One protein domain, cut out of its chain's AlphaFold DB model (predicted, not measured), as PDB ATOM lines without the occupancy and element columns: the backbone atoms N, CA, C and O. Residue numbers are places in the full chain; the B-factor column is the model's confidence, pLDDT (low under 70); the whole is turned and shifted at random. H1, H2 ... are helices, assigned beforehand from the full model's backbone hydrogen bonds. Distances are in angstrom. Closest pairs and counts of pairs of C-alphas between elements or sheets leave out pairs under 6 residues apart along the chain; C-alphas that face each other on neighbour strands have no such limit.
ATOM      1  N   LYS A   2     115.745 135.357 120.306       72.88
ATOM      2  CA  LYS A   2     117.194 135.099 120.409       72.88
ATOM      3  C   LYS A   2     117.520 133.604 120.481       72.88
ATOM      4  O   LYS A   2     118.544 133.181 119.959       72.88
ATOM      5  N   ILE A   3     116.619 132.810 121.060       80.81
ATOM      6  CA  ILE A   3     116.784 131.358 121.192       80.81
ATOM      7  C   ILE A   3     116.775 130.614 119.849       80.81
ATOM      8  O   ILE A   3     117.528 129.661 119.679       80.81
ATOM      9  N   LEU A   4     115.982 131.084 118.879       78.94
ATOM     10  CA  LEU A   4     115.931 130.509 117.531       78.94
ATOM     11  C   LEU A   4     117.280 130.643 116.813       78.94
ATOM     12  O   LEU A   4     117.775 129.660 116.287       78.94
ATOM     13  N   GLY A   5     117.950 131.795 116.927       84.44
ATOM     14  CA  GLY A   5     119.285 131.968 116.342       84.44
ATOM     15  C   GLY A   5     120.369 131.095 116.989       84.44
ATOM     16  O   GLY A   5     121.324 130.705 116.324       84.44
ATOM     17  N   LEU A   6     120.233 130.748 118.275       86.75
ATOM     18  CA  LEU A   6     121.138 129.790 118.928       86.75
ATOM     19  C   LEU A   6     120.875 128.349 118.474       86.75
ATOM     20  O   LEU A   6     121.803 127.545 118.431       86.75
ATOM     21  N   LEU A   7     119.627 128.027 118.129       84.94
ATOM     22  CA  LEU A   7     119.264 126.734 117.560       84.94
ATOM     23  C   LEU A   7     119.809 126.590 116.136       84.94
ATOM     24  O   LEU A   7     120.384 125.554 115.821       84.94
ATOM     25  N   ASP A   8     119.724 127.648 115.330       87.12
ATOM     26  CA  ASP A   8     120.321 127.691 113.991       87.12
ATOM     27  C   ASP A   8     121.849 127.512 114.066       87.12
ATOM     28  O   ASP A   8     122.439 126.763 113.291       87.12
ATOM     29  N   ALA A   9     122.503 128.126 115.059       85.81
ATOM     30  CA  ALA A   9     123.936 127.941 115.294       85.81
ATOM     31  C   ALA A   9     124.290 126.495 115.688       85.81
ATOM     32  O   ALA A   9     125.318 125.969 115.256       85.81
ATOM     33  N   LEU A  10     123.440 125.834 116.483       88.06
ATOM     34  CA  LEU A  10     123.595 124.415 116.810       88.06
ATOM     35  C   LEU A  10     123.421 123.541 115.563       88.06
ATOM     36  O   LEU A  10     124.173 122.589 115.361       88.06
ATOM     37  N   GLU A  11     122.445 123.866 114.719       84.81
ATOM     38  CA  GLU A  11     122.198 123.162 113.465       84.81
ATOM     39  C   GLU A  11     123.394 123.281 112.514       84.81
ATOM     40  O   GLU A  11     123.884 122.259 112.027       84.81
ATOM     41  N   SER A  12     123.943 124.486 112.337       87.31
ATOM     42  CA  SER A  12     125.185 124.705 111.588       87.31
ATOM     43  C   SER A  12     126.350 123.900 112.163       87.31
ATOM     44  O   SER A  12     127.018 123.191 111.414       87.31
ATOM     45  N   MET A  13     126.549 123.904 113.487       86.44
ATOM     46  CA  MET A  13     127.614 123.130 114.139       86.44
ATOM     47  C   MET A  13     127.489 121.618 113.862       86.44
ATOM     48  O   MET A  13     128.486 120.923 113.670       86.44
ATOM     49  N   ILE A  14     126.264 121.093 113.791       85.25
ATOM     50  CA  ILE A  14     125.994 119.682 113.478       85.25
ATOM     51  C   ILE A  14     126.174 119.378 111.983       85.25
ATOM     52  O   ILE A  14     126.612 118.274 111.633       85.25
ATOM     53  N   MET A  15     125.817 120.311 111.098       82.62
ATOM     54  CA  MET A  15     125.968 120.145 109.651       82.62
ATOM     55  C   MET A  15     127.427 120.240 109.199       82.62
ATOM     56  O   MET A  15     127.840 119.450 108.348       82.62
ATOM     57  N   GLU A  16     128.181 121.170 109.780       81.94
ATOM     58  CA  GLU A  16     129.586 121.453 109.464       81.94
ATOM     59  C   GLU A  16     130.562 120.553 110.239       81.94
ATOM     60  O   GLU A  16     131.697 120.351 109.808       81.94
ATOM     61  N   GLY A  17     130.119 119.971 111.357       79.75
ATOM     62  CA  GLY A  17     130.921 119.076 112.183       79.75
ATOM     63  C   GLY A  17     131.385 117.812 111.453       79.75
ATOM     64  O   GLY A  17     130.730 117.286 110.545       79.75
ATOM     65  N   PHE A  18     132.528 117.272 111.884       83.50
ATOM     66  CA  PHE A  18     133.137 116.105 111.249       83.50
ATOM     67  C   PHE A  18     132.228 114.875 111.379       83.50
ATOM     68  O   PHE A  18     131.995 114.352 112.473       83.50
ATOM     69  N   LYS A  19     131.716 114.377 110.250       85.44
ATOM     70  CA  LYS A  19     130.884 113.168 110.219       85.44
ATOM     71  C   LYS A  19     131.758 111.928 110.291       85.44
ATOM     72  O   LYS A  19     132.699 111.771 109.519       85.44
ATOM     73  N   VAL A  20     131.418 111.011 111.191       82.00
ATOM     74  CA  VAL A  20     132.172 109.766 111.356       82.00
ATOM     75  C   VAL A  20     131.750 108.767 110.268       82.00
ATOM     76  O   VAL A  20     130.580 108.361 110.257       82.00
ATOM     77  N   PRO A  21     132.668 108.324 109.380       72.69
ATOM     78  CA  PRO A  21     132.359 107.382 108.305       72.69
ATOM     79  C   PRO A  21     131.717 106.098 108.839       72.69
ATOM     80  O   PRO A  21     132.047 105.643 109.931       72.69
ATOM     81  N   LEU A  22     130.797 105.504 108.068       76.88
ATOM     82  CA  LEU A  22     130.035 104.295 108.436       76.88
ATOM     83  C   LEU A  22     129.093 104.455 109.648       76.88
ATOM     84  O   LEU A  22     128.453 103.486 110.060       76.88
ATOM     85  N   THR A  23     128.941 105.663 110.202       81.06
ATOM     86  CA  THR A  23     128.000 105.942 111.293       81.06
ATOM     87  C   THR A  23     127.158 107.184 111.003       81.06
ATOM     88  O   THR A  23     127.520 108.033 110.197       81.06
ATOM     89  N   LYS A  24     126.014 107.316 111.681       80.62
ATOM     90  CA  LYS A  24     125.169 108.524 111.627       80.62
ATOM     91  C   LYS A  24     125.563 109.568 112.684       80.62
ATOM     92  O   LYS A  24     124.713 110.337 113.117       80.62
ATOM     93  N   LYS A  25     126.803 109.532 113.181       81.62
ATOM     94  CA  LYS A  25     127.273 110.390 114.277       81.62
ATOM     95  C   LYS A  25     128.125 111.539 113.736       81.62
ATOM     96  O   LYS A  25     128.921 111.336 112.820       81.62
ATOM     97  N   THR A  26     127.987 112.703 114.360       86.12
ATOM     98  CA  THR A  26     128.847 113.873 114.148       86.12
ATOM     99  C   THR A  26     129.751 114.034 115.367       86.12
ATOM    100  O   THR A  26     129.282 113.902 116.499       86.12
ATOM    101  N   LEU A  27     131.043 114.269 115.145       83.38
ATOM    102  CA  LEU A  27     131.979 114.676 116.188       83.38
ATOM    103  C   LEU A  27     131.846 116.181 116.400       83.38
ATOM    104  O   LEU A  27     131.974 116.958 115.455       83.38
ATOM    105  N   LEU A  28     131.581 116.558 117.643       86.56
ATOM    106  CA  LEU A  28     131.432 117.939 118.074       86.56
ATOM    107  C   LEU A  28     132.515 118.247 119.102       86.56
ATOM    108  O   LEU A  28     132.880 117.375 119.894       86.56
ATOM    109  N   ASN A  29     133.015 119.480 119.082       88.25
ATOM    110  CA  ASN A  29     133.881 119.974 120.138       88.25
ATOM    111  C   ASN A  29     133.041 120.153 121.409       88.25
ATOM    112  O   ASN A  29     132.026 120.847 121.404       88.25
ATOM    113  N   GLU A  30     133.461 119.494 122.484       85.88
ATOM    114  CA  GLU A  30     132.765 119.530 123.765       85.88
ATOM    115  C   GLU A  30     132.694 120.948 124.348       85.88
ATOM    116  O   GLU A  30     131.624 121.366 124.783       85.88
ATOM    117  N   GLU A  31     133.783 121.717 124.298       88.25
ATOM    118  CA  GLU A  31     133.847 123.073 124.857       88.25
ATOM    119  C   GLU A  31     132.909 124.036 124.116       88.25
ATOM    120  O   GLU A  31     132.173 124.808 124.735       88.25
ATOM    121  N   GLU A  32     132.883 123.961 122.783       84.94
ATOM    122  CA  GLU A  32     132.009 124.800 121.954       84.94
ATOM    123  C   GLU A  32     130.533 124.438 122.139       84.94
ATOM    124  O   GLU A  32     129.680 125.326 122.249       84.94
ATOM    125  N   LEU A  33     130.231 123.140 122.227       86.06
ATOM    126  CA  LEU A  33     128.880 122.644 122.457       86.06
ATOM    127  C   LEU A  33     128.366 123.051 123.842       86.06
ATOM    128  O   LEU A  33     127.240 123.535 123.957       86.06
ATOM    129  N   LEU A  34     129.183 122.899 124.888       85.88
ATOM    130  CA  LEU A  34     128.832 123.312 126.248       85.88
ATOM    131  C   LEU A  34     128.619 124.827 126.333       85.88
ATOM    132  O   LEU A  34     127.622 125.269 126.900       85.88
ATOM    133  N   CYS A  35     129.474 125.625 125.688       87.06
ATOM    134  CA  CYS A  35     129.305 127.077 125.629       87.06
ATOM    135  C   CYS A  35     127.991 127.482 124.936       87.06
ATOM    136  O   CYS A  35     127.303 128.404 125.380       87.06
ATOM    137  N   LEU A  36     127.621 126.796 123.849       88.12
ATOM    138  CA  LEU A  36     126.359 127.038 123.153       88.12
ATOM    139  C   LEU A  36     125.153 126.663 124.025       88.12
ATOM    140  O   LEU A  36     124.194 127.433 124.104       88.12
ATOM    141  N   ILE A  37     125.228 125.536 124.737       85.75
ATOM    142  CA  ILE A  37     124.203 125.099 125.691       85.75
ATOM    143  C   ILE A  37     124.036 126.117 126.826       85.75
ATOM    144  O   ILE A  37     122.904 126.474 127.161       85.75
ATOM    145  N   ASP A  38     125.127 126.638 127.385       87.06
ATOM    146  CA  ASP A  38     125.069 127.652 128.441       87.06
ATOM    147  C   ASP A  38     124.457 128.963 127.938       87.06
ATOM    148  O   ASP A  38     123.606 129.551 128.609       87.06
ATOM    149  N   LYS A  39     124.784 129.389 126.713       85.31
ATOM    150  CA  LYS A  39     124.143 130.554 126.078       85.31
ATOM    151  C   LYS A  39     122.645 130.343 125.867       85.31
ATOM    152  O   LYS A  39     121.863 131.265 126.108       85.31
ATOM    153  N   MET A  40     122.226 129.146 125.448       85.75
ATOM    154  CA  MET A  40     120.807 128.797 125.320       85.75
ATOM    155  C   MET A  40     120.109 128.825 126.681       85.75
ATOM    156  O   MET A  40     119.032 129.408 126.795       85.75
ATOM    157  N   ARG A  41     120.743 128.279 127.727       81.12
ATOM    158  CA  ARG A  41     120.238 128.309 129.108       81.12
ATOM    159  C   ARG A  41     120.023 129.740 129.596       81.12
ATOM    160  O   ARG A  41     118.930 130.048 130.065       81.12
ATOM    161  N   VAL A  42     121.028 130.607 129.466       84.50
ATOM    162  CA  VAL A  42     120.944 132.014 129.895       84.50
ATOM    163  C   VAL A  42     119.872 132.756 129.101       84.50
ATOM    164  O   VAL A  42     119.042 133.436 129.691       84.50
ATOM    165  N   THR A  43     119.811 132.570 127.782       80.12
ATOM    166  CA  THR A  43     118.833 133.261 126.924       80.12
ATOM    167  C   THR A  43     117.391 132.869 127.256       80.12
ATOM    168  O   THR A  43     116.523 133.735 127.315       80.12
ATOM    169  N   ILE A  44     117.129 131.582 127.513       79.25
ATOM    170  CA  ILE A  44     115.807 131.109 127.952       79.25
ATOM    171  C   ILE A  44     115.433 131.747 129.293       79.25
ATOM    172  O   ILE A  44     114.296 132.176 129.465       79.25
ATOM    173  N   GLN A  45     116.382 131.844 130.228       68.12
ATOM    174  CA  GLN A  45     116.153 132.480 131.523       68.12
ATOM    175  C   GLN A  45     115.916 133.993 131.387       68.12
ATOM    176  O   GLN A  45     114.952 134.503 131.945       68.12
ATOM    177  N   GLU A  46     116.709 134.716 130.597       67.81
ATOM    178  CA  GLU A  46     116.554 136.165 130.389       67.81
ATOM    179  C   GLU A  46     115.241 136.542 129.686       67.81
ATOM    180  O   GLU A  46     114.624 137.553 130.025       67.81
ATOM    181  N   GLU A  47     114.784 135.740 128.718       61.59
ATOM    182  CA  GLU A  47     113.515 135.978 128.014       61.59
ATOM    183  C   GLU A  47     112.300 135.738 128.940       61.59
ATOM    184  O   GLU A  47     111.251 136.346 128.740       61.59
ATOM    185  N   GLN A  48     112.461 134.954 130.017       50.53
ATOM    186  CA  GLN A  48     111.454 134.748 131.072       50.53
ATOM    187  C   GLN A  48     111.557 135.779 132.221       50.53
ATOM    188  O   GLN A  48     110.544 136.123 132.829       50.53
ATOM    189  N   VAL A  49     112.750 136.321 132.506       52.09
ATOM    190  CA  VAL A  49     112.994 137.308 133.588       52.09
ATOM    191  C   VAL A  49     112.691 138.751 133.158       52.09
ATOM    192  O   VAL A  49     112.428 139.605 134.002       52.09
ATOM    193  N   LYS A  50     112.591 139.035 131.855       49.16
ATOM    194  CA  LYS A  50     112.095 140.339 131.369       49.16
ATOM    195  C   LYS A  50     110.574 140.489 131.361       49.16
ATOM    196  O   LYS A  50     110.083 141.596 131.149       49.16
ATOM    197  N   ALA A  51     109.818 139.423 131.622       45.66
ATOM    198  CA  ALA A  51     108.376 139.531 131.833       45.66
ATOM    199  C   ALA A  51     107.987 140.199 133.178       45.66
ATOM    200  O   ALA A  51     106.983 140.912 133.184       45.66
ATOM    201  N   PRO A  52     108.746 140.068 134.290       47.16
ATOM    202  CA  PRO A  52     108.438 140.801 135.530       47.16
ATOM    203  C   PRO A  52     109.147 142.157 135.724       47.16
ATOM    204  O   PRO A  52     108.770 142.901 136.627       47.16
ATOM    205  N   GLU A  53     110.141 142.541 134.913       45.25
ATOM    206  CA  GLU A  53     110.956 143.742 135.210       45.25
ATOM    207  C   GLU A  53     110.229 145.089 135.054       45.25
ATOM    208  O   GLU A  53     110.733 146.122 135.485       45.25
ATOM    209  N   LYS A  54     109.006 145.112 134.516       47.19
ATOM    210  CA  LYS A  54     108.218 146.351 134.413       47.19
ATOM    211  C   LYS A  54     107.507 146.766 135.710       47.19
ATOM    212  O   LYS A  54     106.776 147.754 135.694       47.19
ATOM    213  N   ILE A  55     107.657 146.012 136.802       48.16
ATOM    214  CA  ILE A  55     106.765 146.124 137.972       48.16
ATOM    215  C   ILE A  55     107.477 146.693 139.214       48.16
ATOM    216  O   ILE A  55     106.834 147.335 140.041       48.16
ATOM    217  N   VAL A  56     108.803 146.565 139.326       49.69
ATOM    218  CA  VAL A  56     109.555 147.059 140.501       49.69
ATOM    219  C   VAL A  56     109.729 148.582 140.527       49.69
ATOM    220  O   VAL A  56     109.837 149.170 141.597       49.69
TER     221      VAL A  56
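This is residues 2 to 56 of the 134 residues of an uncharacterized protein of candidate division WOR-1 bacterium RIFOXYC2_FULL_46_14 (UniProt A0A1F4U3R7). Two helices, H2 and the shorter H1, lie side by side as a helical hairpin, a loop of residues 17 to 29 joins them at one end, and residues 48 to 56 stick out past the other end as a tail. The outline is a rod of 57 by 18 by 13 A. The printed part has 55 residues with two named helices, H1 then H2, and no named strand; the class is all helix. It is only just extended, close to loose, with a radius of gyration of the C-alphas of 15.5 A.

Begin with H2, residues 30 to 49, the longest helix. H1, residues 2 to 16, touches it; look at the C-alphas of Ile 3 and Met 40, their closest, 6.3 A apart. The two run opposite ways at a shallow tilt of 16 degrees, a hairpin. In both helices every O i to N i+4 pair is within hydrogen-bond range. In the link, residues 18 to 19 pair with residues 26 to 27, antiparallel.

Find C-alpha 30 at (132.765, 119.530, 123.765); from there H2 runs 28.3 A to C-alpha 49. H1 begins at C-alpha 2, (117.194, 135.099, 120.409), and runs 21.4 A to C-alpha 16.

The C-alphas of Leu 22 and Val 56 are the two farthest apart, 57.2 A. The link from H1 to H2, 13 residues, is long. The printed part has no cut. Its mean pLDDT is 77.0; look for values under 70 at residues 45 to 56.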